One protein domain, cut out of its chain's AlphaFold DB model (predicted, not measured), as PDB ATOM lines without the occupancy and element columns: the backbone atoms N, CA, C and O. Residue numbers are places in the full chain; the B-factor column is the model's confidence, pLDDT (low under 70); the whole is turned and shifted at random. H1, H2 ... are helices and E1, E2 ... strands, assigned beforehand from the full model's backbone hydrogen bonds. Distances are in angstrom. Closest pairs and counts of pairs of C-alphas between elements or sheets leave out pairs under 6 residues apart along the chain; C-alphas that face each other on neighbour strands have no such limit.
ATOM      1  N   LEU A   8     229.861 179.985 173.384       96.50
ATOM      2  CA  LEU A   8     229.116 180.444 174.553       96.50
ATOM      3  C   LEU A   8     230.096 180.964 175.608       96.50
ATOM      4  O   LEU A   8     231.090 180.305 175.915       96.50
ATOM      5  N   MET A   9     229.816 182.146 176.147       95.00
ATOM      6  CA  MET A   9     230.617 182.807 177.172       95.00
ATOM      7  C   MET A   9     229.878 182.795 178.508       95.00
ATOM      8  O   MET A   9     228.735 183.244 178.589       95.00
ATOM      9  N   GLY A  10     230.559 182.330 179.556       90.50
ATOM     10  CA  GLY A  10     230.112 182.529 180.934       90.50
ATOM     11  C   GLY A  10     230.245 183.995 181.374       90.50
ATOM     12  O   GLY A  10     230.933 184.783 180.717       90.50
ATOM     13  N   PRO A  11     229.615 184.390 182.488       83.94
ATOM     14  CA  PRO A  11     229.611 185.780 182.944       83.94
ATOM     15  C   PRO A  11     230.999 186.269 183.388       83.94
ATOM     16  O   PRO A  11     231.335 187.428 183.174       83.94
ATOM     17  N   CYS A  12     231.842 185.383 183.930       82.94
ATOM     18  CA  CYS A  12     233.133 185.754 184.518       82.94
ATOM     19  C   CYS A  12     234.341 185.661 183.560       82.94
ATOM     20  O   CYS A  12     235.486 185.759 184.003       82.94
ATOM     21  N   VAL A  13     234.132 185.447 182.254       88.25
ATOM     22  CA  VAL A  13     235.239 185.388 181.277       88.25
ATOM     23  C   VAL A  13     235.527 186.778 180.691       88.25
ATOM     24  O   VAL A  13     234.622 187.603 180.606       88.25
ATOM     25  N   PRO A  14     236.757 187.078 180.239       92.88
ATOM     26  CA  PRO A  14     237.048 188.355 179.589       92.88
ATOM     27  C   PRO A  14     236.416 188.402 178.186       92.88
ATOM     28  O   PRO A  14     237.040 187.992 177.203       92.88
ATOM     29  N   HIS A  15     235.171 188.885 178.089       93.69
ATOM     30  CA  HIS A  15     234.352 188.837 176.863       93.69
ATOM     31  C   HIS A  15     235.055 189.450 175.648       93.69
ATOM     32  O   HIS A  15     235.027 188.853 174.574       93.69
ATOM     33  N   ASP A  16     235.751 190.577 175.809       95.50
ATOM     34  CA  ASP A  16     236.473 191.231 174.708       95.50
ATOM     35  C   ASP A  16     237.601 190.364 174.143       95.50
ATOM     36  O   ASP A  16     237.803 190.294 172.929       95.50
ATOM     37  N   ILE A  17     238.342 189.683 175.021       96.25
ATOM     38  CA  ILE A  17     239.437 188.791 174.623       96.25
ATOM     39  C   ILE A  17     238.859 187.568 173.913       96.25
ATOM     40  O   ILE A  17     239.357 187.159 172.862       96.25
ATOM     41  N   VAL A  18     237.781 187.011 174.465       96.25
ATOM     42  CA  VAL A  18     237.094 185.848 173.904       96.25
ATOM     43  C   VAL A  18     236.516 186.158 172.522       96.25
ATOM     44  O   VAL A  18     236.744 185.377 171.600       96.25
ATOM     45  N   ARG A  19     235.853 187.309 172.338       96.31
ATOM     46  CA  ARG A  19     235.329 187.755 171.033       96.31
ATOM     47  C   ARG A  19     236.437 187.937 170.002       96.31
ATOM     48  O   ARG A  19     236.358 187.345 168.931       96.31
ATOM     49  N   LYS A  20     237.508 188.665 170.342       96.94
ATOM     50  CA  LYS A  20     238.661 188.853 169.440       96.94
ATOM     51  C   LYS A  20     239.278 187.522 169.021       96.94
ATOM     52  O   LYS A  20     239.613 187.324 167.854       96.94
ATOM     53  N   HIS A  21     239.416 186.584 169.960       97.38
ATOM     54  CA  HIS A  21     239.927 185.261 169.629       97.38
ATOM     55  C   HIS A  21     238.953 184.476 168.738       97.38
ATOM     56  O   HIS A  21     239.395 183.881 167.756       97.38
ATOM     57  N   ALA A  22     237.647 184.524 169.018       96.94
ATOM     58  CA  ALA A  22     236.611 183.889 168.205       96.94
ATOM     59  C   ALA A  22     236.638 184.390 166.751       96.94
ATOM     60  O   ALA A  22     236.630 183.576 165.826       96.94
ATOM     61  N   GLU A  23     236.766 185.703 166.546       96.88
ATOM     62  CA  GLU A  23     236.934 186.315 165.223       96.88
ATOM     63  C   GLU A  23     238.210 185.819 164.530       96.88
ATOM     64  O   GLU A  23     238.158 185.360 163.389       96.88
ATOM     65  N   SER A  24     239.345 185.829 165.240       97.56
ATOM     66  CA  SER A  24     240.648 185.426 164.689       97.56
ATOM     67  C   SER A  24     240.681 183.978 164.182       97.56
ATOM     68  O   SER A  24     241.359 183.678 163.201       97.56
ATOM     69  N   VAL A  25     239.922 183.077 164.815       97.06
ATOM     70  CA  VAL A  25     239.830 181.662 164.411       97.06
ATOM     71  C   VAL A  25     238.671 181.383 163.447       97.06
ATOM     72  O   VAL A  25     238.462 180.231 163.056       97.06
ATOM     73  N   GLY A  26     237.898 182.410 163.076       97.00
ATOM     74  CA  GLY A  26     236.702 182.282 162.244       97.00
ATOM     75  C   GLY A  26     235.612 181.427 162.892       97.00
ATOM     76  O   GLY A  26     235.010 180.590 162.216       97.00
ATOM     77  N   ALA A  27     235.412 181.556 164.206       96.06
ATOM     78  CA  ALA A  27     234.324 180.894 164.919       96.06
ATOM     79  C   ALA A  27     232.946 181.357 164.407       96.06
ATOM     80  O   ALA A  27     232.828 182.344 163.684       96.06
ATOM     81  N   GLY A  28     231.903 180.606 164.757       92.31
ATOM     82  CA  GLY A  28     230.517 180.971 164.469       92.31
ATOM     83  C   GLY A  28     230.011 182.098 165.374       92.31
ATOM     84  O   GLY A  28     230.784 182.870 165.941       92.31
ATOM     85  N   LYS A  29     228.686 182.178 165.537       94.62
ATOM     86  CA  LYS A  29     228.056 183.182 166.405       94.62
ATOM     87  C   LYS A  29     228.549 183.047 167.854       94.62
ATOM     88  O   LYS A  29     228.676 181.939 168.380       94.62
ATOM     89  N   VAL A  30     228.821 184.189 168.479       96.31
ATOM     90  CA  VAL A  30     229.208 184.296 169.890       96.31
ATOM     91  C   VAL A  30     227.976 184.683 170.706       96.31
ATOM     92  O   VAL A  30     227.250 185.596 170.316       96.31
ATOM     93  N   PHE A  31     227.763 183.994 171.822       96.19
ATOM     94  CA  PHE A  31     226.646 184.165 172.741       96.19
ATOM     95  C   PHE A  31     227.167 184.376 174.162       96.19
ATOM     96  O   PHE A  31     228.163 183.776 174.570       96.19
ATOM     97  N   THR A  32     226.463 185.188 174.928       95.31
ATOM     98  CA  THR A  32     226.446 185.136 176.391       95.31
ATOM     99  C   THR A  32     225.316 184.217 176.857       95.31
ATOM    100  O   THR A  32     224.451 183.837 176.068       95.31
ATOM    101  N   VAL A  33     225.309 183.852 178.140       92.62
ATOM    102  CA  VAL A  33     224.183 183.111 178.737       92.62
ATOM    103  C   VAL A  33     222.871 183.894 178.590       92.62
ATOM    104  O   VAL A  33     221.852 183.314 178.222       92.62
ATOM    105  N   ASP A  34     222.911 185.211 178.796       92.69
ATOM    106  CA  ASP A  34     221.728 186.073 178.718       92.69
ATOM    107  C   ASP A  34     221.219 186.260 177.278       92.69
ATOM    108  O   ASP A  34     220.016 186.388 177.076       92.69
ATOM    109  N   ASP A  35     222.093 186.192 176.263       94.38
ATOM    110  CA  ASP A  35     221.668 186.190 174.848       94.38
ATOM    111  C   ASP A  35     220.779 184.982 174.503       94.38
ATOM    112  O   ASP A  35     220.065 185.010 173.499       94.38
ATOM    113  N   VAL A  36     220.868 183.904 175.292       91.75
ATOM    114  CA  VAL A  36     220.169 182.633 175.060       91.75
ATOM    115  C   VAL A  36     218.964 182.487 175.988       91.75
ATOM    116  O   VAL A  36     217.870 182.182 175.528       91.75
ATOM    117  N   LEU A  37     219.155 182.726 177.288       90.12
ATOM    118  CA  LEU A  37     218.139 182.477 178.317       90.12
ATOM    119  C   LEU A  37     217.406 183.742 178.786       90.12
ATOM    120  O   LEU A  37     216.450 183.634 179.550       90.12
ATOM    121  N   GLY A  38     217.846 184.928 178.358       89.50
ATOM    122  CA  GLY A  38     217.432 186.202 178.941       89.50
ATOM    123  C   GLY A  38     218.174 186.524 180.241       89.50
ATOM    124  O   GLY A  38     218.823 185.665 180.842       89.50
ATOM    125  N   SER A  39     218.095 187.786 180.661       83.81
ATOM    126  CA  SER A  39     218.651 188.256 181.933       83.81
ATOM    127  C   SER A  39     217.875 187.669 183.113       83.81
ATOM    128  O   SER A  39     216.646 187.645 183.089       83.81
ATOM    129  N   ASP A  40     218.586 187.240 184.155       71.50
ATOM    130  CA  ASP A  40     217.989 186.736 185.395       71.50
ATOM    131  C   ASP A  40     218.749 187.301 186.605       71.50
ATOM    132  O   ASP A  40     219.983 187.262 186.647       71.50
ATOM    133  N   ASP A  41     218.009 187.838 187.576       63.28
ATOM    134  CA  ASP A  41     218.536 188.342 188.849       63.28
ATOM    135  C   ASP A  41     218.630 187.241 189.928       63.28
ATOM    136  O   ASP A  41     219.256 187.458 190.967       63.28
ATOM    137  N   GLY A  42     218.056 186.053 189.690       55.53
ATOM    138  CA  GLY A  42     217.830 184.995 190.686       55.53
ATOM    139  C   GLY A  42     219.064 184.253 191.216       55.53
ATOM    140  O   GLY A  42     218.928 183.421 192.107       55.53
ATOM    141  N   GLY A  43     220.264 184.542 190.700       53.41
ATOM    142  CA  GLY A  43     221.528 183.940 191.156       53.41
ATOM    143  C   GLY A  43     222.285 184.738 192.220       53.41
ATOM    144  O   GLY A  43     223.362 184.318 192.652       53.41
ATOM    145  N   LYS A  44     221.777 185.914 192.600       55.38
ATOM    146  CA  LYS A  44     222.379 186.743 193.647       55.38
ATOM    147  C   LYS A  44     221.993 186.166 195.006       55.38
ATOM    148  O   LYS A  44     220.822 186.185 195.372       55.38
ATOM    149  N   ILE A  45     222.972 185.675 195.761       53.00
ATOM    150  CA  ILE A  45     222.770 185.406 197.185       53.00
ATOM    151  C   ILE A  45     222.700 186.777 197.870       53.00
ATOM    152  O   ILE A  45     223.689 187.517 197.850       53.00
ATOM    153  N   ASP A  46     221.529 187.128 198.410       44.69
ATOM    154  CA  ASP A  46     221.324 188.350 199.197       44.69
ATOM    155  C   ASP A  46     222.397 188.431 200.292       44.69
ATOM    156  O   ASP A  46     222.549 187.495 201.076       44.69
ATOM    157  N   ASP A  47     223.172 189.522 200.265       44.91
ATOM    158  CA  ASP A  47     224.259 189.894 201.178       44.91
ATOM    159  C   ASP A  47     224.767 188.756 202.081       44.91
ATOM    160  O   ASP A  47     224.418 188.652 203.261       44.91
ATOM    161  N   GLY A  48     225.654 187.921 201.525       42.12
ATOM    162  CA  GLY A  48     226.439 186.975 202.314       42.12
ATOM    163  C   GLY A  48     227.042 187.667 203.553       42.12
ATOM    164  O   GLY A  48     227.358 188.863 203.503       42.12
ATOM    165  N   PRO A  49     227.195 186.961 204.687       38.78
ATOM    166  CA  PRO A  49     227.586 187.573 205.951       38.78
ATOM    167  C   PRO A  49     228.816 188.467 205.792       38.78
ATOM    168  O   PRO A  49     229.813 188.073 205.182       38.78
ATOM    169  N   ARG A  50     228.795 189.640 206.439       45.69
ATOM    170  CA  ARG A  50     229.909 190.613 206.487       45.69
ATOM    171  C   ARG A  50     231.248 190.036 206.989       45.69
ATOM    172  O   ARG A  50     232.254 190.734 206.977       45.69
ATOM    173  N   ILE A  51     231.267 188.772 207.411       44.78
ATOM    174  CA  ILE A  51     232.420 188.033 207.931       44.78
ATOM    175  C   ILE A  51     233.549 187.943 206.885       44.78
ATOM    176  O   ILE A  51     234.712 188.102 207.244       44.78
ATOM    177  N   LEU A  52     233.232 187.822 205.588       48.16
ATOM    178  CA  LEU A  52     234.243 187.748 204.514       48.16
ATOM    179  C   LEU A  52     234.619 189.112 203.898       48.16
ATOM    180  O   LEU A  52     235.542 189.190 203.088       48.16
ATOM    181  N   GLN A  53     233.955 190.209 204.293       47.00
ATOM    182  CA  GLN A  53     234.212 191.550 203.734       47.00
ATOM    183  C   GLN A  53     235.575 192.130 204.159       47.00
ATOM    184  O   GLN A  53     236.102 193.023 203.495       47.00
ATOM    185  N   ASN A  54     236.187 191.598 205.222       43.81
ATOM    186  CA  ASN A  54     237.387 192.179 205.832       43.81
ATOM    187  C   ASN A  54     238.723 191.612 205.318       43.81
ATOM    188  O   ASN A  54     239.768 192.146 205.679       43.81
ATOM    189  N   LEU A  55     238.727 190.582 204.464       44.88
ATOM    190  CA  LEU A  55     239.977 189.957 203.998       44.88
ATOM    191  C   LEU A  55     240.606 190.620 202.761       44.88
ATOM    192  O   LEU A  55     241.750 190.319 202.437       44.88
ATOM    193  N   SER A  56     239.907 191.524 202.063       40.97
ATOM    194  CA  SER A  56     240.458 192.143 200.840       40.97
ATOM    195  C   SER A  56     240.247 193.651 200.688       40.97
ATOM    196  O   SER A  56     240.706 194.223 199.698       40.97
ATOM    197  N   GLY A  57     239.542 194.320 201.613       36.81
ATOM    198  CA  GLY A  57     239.206 195.749 201.493       36.81
ATOM    199  C   GLY A  57     238.358 196.104 200.257       36.81
ATOM    200  O   GLY A  57     238.044 197.272 200.036       36.81
ATOM    201  N   LYS A  58     237.975 195.108 199.452       38.78
ATOM    202  CA  LYS A  58     237.046 195.220 198.337       38.78
ATOM    203  C   LYS A  58     235.745 194.573 198.769       38.78
ATOM    204  O   LYS A  58     235.732 193.438 199.234       38.78
ATOM    205  N   GLN A  59     234.661 195.322 198.605       36.72
ATOM    206  CA  GLN A  59     233.297 194.824 198.698       36.72
ATOM    207  C   GLN A  59     233.226 193.550 197.847       36.72
ATOM    208  O   GLN A  59     233.420 193.614 196.630       36.72
ATOM    209  N   LEU A  60     233.087 192.386 198.492       43.50
ATOM    210  CA  LEU A  60     232.939 191.127 197.776       43.50
ATOM    211  C   LEU A  60     231.665 191.301 196.948       43.50
ATOM    212  O   LEU A  60     230.597 191.530 197.517       43.50
ATOM    213  N   ALA A  61     231.797 191.314 195.620       44.53
ATOM    214  CA  ALA A  61     230.646 191.305 194.729       44.53
ATOM    215  C   ALA A  61     229.693 190.200 195.208       44.53
ATOM    216  O   ALA A  61     230.179 189.150 195.635       44.53
ATOM    217  N   THR A  62     228.383 190.474 195.195       52.69
ATOM    218  CA  THR A  62     227.306 189.542 195.581       52.69
ATOM    219  C   THR A  62     227.724 188.104 195.315       52.69
ATOM    220  O   THR A  62     228.050 187.787 194.168       52.69
ATOM    221  N   ALA A  63     227.795 187.275 196.361       57.47
ATOM    222  CA  ALA A  63     228.250 185.899 196.227       57.47
ATOM    223  C   ALA A  63     227.378 185.204 195.174       57.47
ATOM    224  O   ALA A  63     226.172 185.050 195.350       57.47
ATOM    225  N   VAL A  64     227.981 184.888 194.028       66.19
ATOM    226  CA  VAL A  64     227.288 184.214 192.930       66.19
ATOM    227  C   VAL A  64     227.257 182.732 193.253       66.19
ATOM    228  O   VAL A  64     228.319 182.142 193.454       66.19
ATOM    229  N   ASP A  65     226.078 182.117 193.298       77.81
ATOM    230  CA  ASP A  65     225.997 180.665 193.439       77.81
ATOM    231  C   ASP A  65     226.538 179.998 192.164       77.81
ATOM    232  O   ASP A  65     225.901 180.017 191.106       77.81
ATOM    233  N   PHE A  66     227.735 179.409 192.255       81.50
ATOM    234  CA  PHE A  66     228.358 178.719 191.128       81.50
ATOM    235  C   PHE A  66     227.533 177.532 190.637       81.50
ATOM    236  O   PHE A  66     227.589 177.234 189.446       81.50
ATOM    237  N   ASP A  67     226.752 176.865 191.491       81.31
ATOM    238  CA  ASP A  67     225.882 175.783 191.027       81.31
ATOM    239  C   ASP A  67     224.792 176.335 190.110       81.31
ATOM    240  O   ASP A  67     224.526 175.755 189.054       81.31
ATOM    241  N   TYR A  68     224.201 177.474 190.473       83.31
ATOM    242  CA  TYR A  68     223.201 178.163 189.661       83.31
ATOM    243  C   TYR A  68     223.807 178.755 188.373       83.31
ATOM    244  O   TYR A  68     223.243 178.586 187.290       83.31
ATOM    245  N   GLU A  69     224.984 179.382 188.444       85.75
ATOM    246  CA  GLU A  69     225.681 179.906 187.260       85.75
ATOM    247  C   GLU A  69     226.030 178.783 186.271       85.75
ATOM    248  O   GLU A  69     225.696 178.866 185.085       85.75
ATOM    249  N   ASN A  70     226.646 177.701 186.760       87.50
ATOM    250  CA  ASN A  70     226.994 176.538 185.943       87.50
ATOM    251  C   ASN A  70     225.742 175.890 185.342       87.50
ATOM    252  O   ASN A  70     225.757 175.449 184.193       87.50
ATOM    253  N   SER A  71     224.651 175.881 186.105       87.00
ATOM    254  CA  SER A  71     223.349 175.380 185.683       87.00
ATOM    255  C   SER A  71     222.775 176.165 184.502       87.00
ATOM    256  O   SER A  71     222.399 175.575 183.484       87.00
ATOM    257  N   ARG A  72     222.772 177.501 184.588       89.00
ATOM    258  CA  ARG A  72     222.350 178.369 183.477       89.00
ATOM    259  C   ARG A  72     223.269 178.222 182.267       89.00
ATOM    260  O   ARG A  72     222.784 178.127 181.141       89.00
ATOM    261  N   LEU A  73     224.582 178.146 182.484       91.62
ATOM    262  CA  LEU A  73     225.552 177.957 181.406       91.62
ATOM    263  C   LEU A  73     225.317 176.638 180.652       91.62
ATOM    264  O   LEU A  73     225.328 176.630 179.420       91.62
ATOM    265  N   ALA A  74     225.057 175.541 181.370       91.38
ATOM    266  CA  ALA A  74     224.738 174.246 180.775       91.38
ATOM    267  C   ALA A  74     223.421 174.283 179.979       91.38
ATOM    268  O   ALA A  74     223.387 173.805 178.845       91.38
ATOM    269  N   CYS A  75     222.371 174.913 180.520       89.06
ATOM    270  CA  CYS A  75     221.093 175.093 179.818       89.06
ATOM    271  C   CYS A  75     221.262 175.879 178.510       89.06
ATOM    272  O   CYS A  75     220.786 175.450 177.457       89.06
ATOM    273  N   ALA A  76     221.988 177.001 178.555       91.88
ATOM    274  CA  ALA A  76     222.261 177.818 177.376       91.88
ATOM    275  C   ALA A  76     223.061 177.038 176.319       91.88
ATOM    276  O   ALA A  76     222.744 177.087 175.128       91.88
ATOM    277  N   ALA A  77     224.070 176.267 176.741       92.12
ATOM    278  CA  ALA A  77     224.845 175.417 175.839       92.12
ATOM    279  C   ALA A  77     223.954 174.382 175.140       92.12
ATOM    280  O   ALA A  77     224.090 174.159 173.935       92.12
ATOM    281  N   LEU A  78     223.021 173.788 175.880       89.25
ATOM    282  CA  LEU A  78     222.117 172.764 175.375       89.25
ATOM    283  C   LEU A  78     221.136 173.315 174.336       89.25
ATOM    284  O   LEU A  78     220.940 172.690 173.293       89.25
ATOM    285  N   GLN A  79     220.588 174.511 174.570       86.88
ATOM    286  CA  GLN A  79     219.729 175.194 173.601       86.88
ATOM    287  C   GLN A  79     220.478 175.518 172.301       86.88
ATOM    288  O   GLN A  79     219.968 175.225 171.218       86.88
ATOM    289  N   ILE A  80     221.720 176.016 172.391       89.12
ATOM    290  CA  ILE A  80     222.569 176.266 171.212       89.12
ATOM    291  C   ILE A  80     222.826 174.964 170.441       89.12
ATOM    292  O   ILE A  80     222.703 174.934 169.217       89.12
ATOM    293  N   VAL A  81     223.184 173.881 171.137       86.00
ATOM    294  CA  VAL A  81     223.452 172.578 170.506       86.00
ATOM    295  C   VAL A  81     222.199 172.027 169.825       86.00
ATOM    296  O   VAL A  81     222.289 171.546 168.695       86.00
ATOM    297  N   ALA A  82     221.027 172.146 170.453       81.50
ATOM    298  CA  ALA A  82     219.758 171.726 169.868       81.50
ATOM    299  C   ALA A  82     219.389 172.551 168.619       81.50
ATOM    300  O   ALA A  82     218.925 171.995 167.623       81.50
ATOM    301  N   GLU A  83     219.618 173.867 168.635       81.75
ATOM    302  CA  GLU A  83     219.407 174.740 167.474       81.75
ATOM    303  C   GLU A  83     220.349 174.425 166.311       81.75
ATOM    304  O   GLU A  83     219.901 174.290 165.169       81.75
ATOM    305  N   GLU A  84     221.646 174.283 166.582       79.81
ATOM    306  CA  GLU A  84     222.640 173.954 165.559       79.81
ATOM    307  C   GLU A  84     222.432 172.545 164.998       79.81
ATOM    308  O   GLU A  84     222.558 172.338 163.790       79.81
ATOM    309  N   GLY A  85     222.039 171.590 165.846       74.00
ATOM    310  CA  GLY A  85     221.641 170.247 165.431       74.00
ATOM    311  C   GLY A  85     220.489 170.269 164.430       74.00
ATOM    312  O   GLY A  85     220.566 169.601 163.402       74.00
ATOM    313  N   ARG A  86     219.464 171.103 164.667       72.31
ATOM    314  CA  ARG A  86     218.350 171.293 163.721       72.31
ATOM    315  C   ARG A  86     218.797 171.894 162.385       72.31
ATOM    316  O   ARG A  86     218.237 171.541 161.354       72.31
ATOM    317  N   ARG A  87     219.802 172.777 162.383       70.25
ATOM    318  CA  ARG A  87     220.345 173.405 161.161       70.25
ATOM    319  C   ARG A  87     221.232 172.470 160.332       70.25
ATOM    320  O   ARG A  87     221.328 172.655 159.128       70.25
ATOM    321  N   GLN A  88     221.884 171.484 160.953       64.12
ATOM    322  CA  GLN A  88     222.798 170.546 160.275       64.12
ATOM    323  C   GLN A  88     222.100 169.311 159.668       64.12
ATOM    324  O   GLN A  88     222.778 168.418 159.157       64.12
ATOM    325  N   LEU A  89     220.762 169.264 159.681       51.94
ATOM    326  CA  LEU A  89     219.953 168.153 159.158       51.94
ATOM    327  C   LEU A  89     219.941 168.016 157.621       51.94
ATOM    328  O   LEU A  89     219.334 167.078 157.114       51.94
ATOM    329  N   ASP A  90     220.684 168.841 156.882       53.88
ATOM    330  CA  ASP A  90     220.825 168.726 155.421       53.88
ATOM    331  C   ASP A  90     221.870 167.679 154.961       53.88
ATOM    332  O   ASP A  90     222.410 167.779 153.857       53.88
ATOM    333  N   GLY A  91     222.171 166.630 155.747       53.25
ATOM    334  CA  GLY A  91     222.854 165.487 155.127       53.25
ATOM    335  C   GLY A  91     223.332 164.309 155.970       53.25
ATOM    336  O   GLY A  91     223.096 163.189 155.548       53.25
ATOM    337  N   HIS A  92     224.079 164.487 157.067       52.25
ATOM    338  CA  HIS A  92     224.884 163.359 157.601       52.25
ATOM    339  C   HIS A  92     225.198 163.400 159.112       52.25
ATOM    340  O   HIS A  92     226.027 162.620 159.580       52.25
ATOM    341  N   ALA A  93     224.588 164.292 159.899       53.41
ATOM    342  CA  ALA A  93     224.816 164.316 161.347       53.41
ATOM    343  C   ALA A  93     223.830 163.374 162.066       53.41
ATOM    344  O   ALA A  93     222.635 163.440 161.771       53.41
ATOM    345  N   PRO A  94     224.285 162.513 163.004       53.66
ATOM    346  CA  PRO A  94     223.377 161.724 163.828       53.66
ATOM    347  C   PRO A  94     222.413 162.672 164.540       53.66
ATOM    348  O   PRO A  94     222.836 163.683 165.104       53.66
ATOM    349  N   HIS A  95     221.118 162.367 164.454       59.34
ATOM    350  CA  HIS A  95     220.056 163.158 165.060       59.34
ATOM    351  C   HIS A  95     220.375 163.373 166.542       59.34
ATOM    352  O   HIS A  95     220.330 162.430 167.329       59.34
ATOM    353  N   LEU A  96     220.705 164.608 166.930       64.88
ATOM    354  CA  LEU A  96     220.620 164.979 168.335       64.88
ATOM    355  C   LEU A  96     219.161 164.762 168.732       64.88
ATOM    356  O   LEU A  96     218.265 165.336 168.107       64.88
ATOM    357  N   LEU A  97     218.935 163.870 169.698       66.12
ATOM    358  CA  LEU A  97     217.595 163.614 170.204       66.12
ATOM    359  C   LEU A  97     216.980 164.950 170.645       66.12
ATOM    360  O   LEU A  97     217.687 165.781 171.223       66.12
ATOM    361  N   PRO A  98     215.695 165.194 170.343       72.50
ATOM    362  CA  PRO A  98     215.019 166.376 170.845       72.50
ATOM    363  C   PRO A  98     215.067 166.353 172.375       72.50
ATOM    364  O   PRO A  98     214.635 165.386 172.994       72.50
ATOM    365  N   ILE A  99     215.616 167.413 172.960       77.06
ATOM    366  CA  ILE A  99     215.709 167.591 174.408       77.06
ATOM    367  C   ILE A  99     214.469 168.359 174.841       77.06
ATOM    368  O   ILE A  99     214.253 169.485 174.387       77.06
ATOM    369  N   SER A 100     213.644 167.731 175.670       82.69
ATOM    370  CA  SER A 100     212.440 168.348 176.223       82.69
ATOM    371  C   SER A 100     212.764 169.215 177.441       82.69
ATOM    372  O   SER A 100     213.777 169.013 178.108       82.69
ATOM    373  N   ASP A 101     211.864 170.134 177.797       80.69
ATOM    374  CA  ASP A 101     211.986 170.907 179.041       80.69
ATOM    375  C   ASP A 101     212.021 169.997 180.280       80.69
ATOM    376  O   ASP A 101     212.700 170.309 181.259       80.69
ATOM    377  N   SER A 102     211.349 168.839 180.234       86.38
ATOM    378  CA  SER A 102     211.431 167.828 181.294       86.38
ATOM    379  C   SER A 102     212.811 167.185 181.404       86.38
ATOM    380  O   SER A 102     213.261 166.950 182.524       86.38
ATOM    381  N   ASP A 103     213.506 166.947 180.287       86.06
ATOM    382  CA  ASP A 103     214.873 166.407 180.306       86.06
ATOM    383  C   ASP A 103     215.846 167.425 180.898       86.06
ATOM    384  O   ASP A 103     216.691 167.070 181.720       86.06
ATOM    385  N   VAL A 104     215.695 168.703 180.522       83.00
ATOM    386  CA  VAL A 104     216.468 169.801 181.112       83.00
ATOM    387  C   VAL A 104     216.202 169.854 182.606       83.00
ATOM    388  O   VAL A 104     217.145 169.755 183.384       83.00
ATOM    389  N   HIS A 105     214.935 169.935 183.019       83.81
ATOM    390  CA  HIS A 105     214.564 170.005 184.429       83.81
ATOM    391  C   HIS A 105     215.133 168.831 185.230       83.81
ATOM    392  O   HIS A 105     215.748 169.052 186.271       83.81
ATOM    393  N   TYR A 106     215.009 167.602 184.722       85.75
ATOM    394  CA  TYR A 106     215.595 166.422 185.354       85.75
ATOM    395  C   TYR A 106     217.123 166.517 185.445       85.75
ATOM    396  O   TYR A 106     217.678 166.340 186.532       85.75
ATOM    397  N   GLY A 107     217.813 166.878 184.360       84.94
ATOM    398  CA  GLY A 107     219.262 167.102 184.363       84.94
ATOM    399  C   GLY A 107     219.695 168.164 185.379       84.94
ATOM    400  O   GLY A 107     220.701 167.989 186.064       84.94
ATOM    401  N   MET A 108     218.880 169.207 185.572       81.62
ATOM    402  CA  MET A 108     219.093 170.246 186.584       81.62
ATOM    403  C   MET A 108     218.903 169.758 188.021       81.62
ATOM    404  O   MET A 108     219.311 170.471 188.940       81.62
ATOM    405  N   THR A 109     218.340 168.569 188.247       81.50
ATOM    406  CA  THR A 109     218.281 167.941 189.581       81.50
ATOM    407  C   THR A 109     219.505 167.077 189.889       81.50
ATOM    408  O   THR A 109     219.820 166.845 191.056       81.50
ATOM    409  N   VAL A 110     220.241 166.641 188.861       82.94
ATOM    410  CA  VAL A 110     221.426 165.791 189.011       82.94
ATOM    411  C   VAL A 110     222.637 166.647 189.375       82.94
ATOM    412  O   VAL A 110     222.863 167.725 188.818       82.94
TER     413      VAL A 110
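This is residues 8 to 110 of the 321 residues of the protein "Hypothetical protein" of Corethron hystrix (UniProt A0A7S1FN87). The long helix H3 is the spine of a loose, flat model, with H2 and E1 on one side, H1 beyond E1, and H4 on the opposite side. Residues 38 to 65 loop out past one end of H3; residues 87 to 92 stick out at the other. The printed part has 103 residues, with four named helices and one named strand in the order H1 E1 H2 H3 H4; under half of the residues, 47, are in named elements, and of these 44 are in helices and 3 in the strand, the class being mostly helix; the radius of gyration of the C-alphas is 17.7 A, the spans 59 by 38 by 19 A.

Start at H3, residues 66 to 87: its residues 72 to 80 alone touch H2, residues 33 to 37, closest at the C-alphas of Val 36 and Ala 76, 5.7 A apart. E1, residues 30 to 32, pairs with no named strand; E1 and H3 are near each other, with 6 pairs of C-alphas within 10 A. H1, residues 15 to 24, and H3 are apart. H4, residues 101 to 107, is close to H3 but not clearly touching, the closest C-alphas, of Cys 75 and Val 104, being 7.1 A apart. In H1, H2, H3 and H4 every O i to N i+4 pair is within hydrogen-bond range.

Find C-alpha 66 at (228.358, 178.719, 191.128); from there H3 runs 31.5 A to C-alpha 87 at (220.345, 173.405, 161.161).

The printed part has no cut; the links H2 to H3 and H3 to H4 are long. Look for pLDDT under 70 in residues 41 to 64 and 88 to 97.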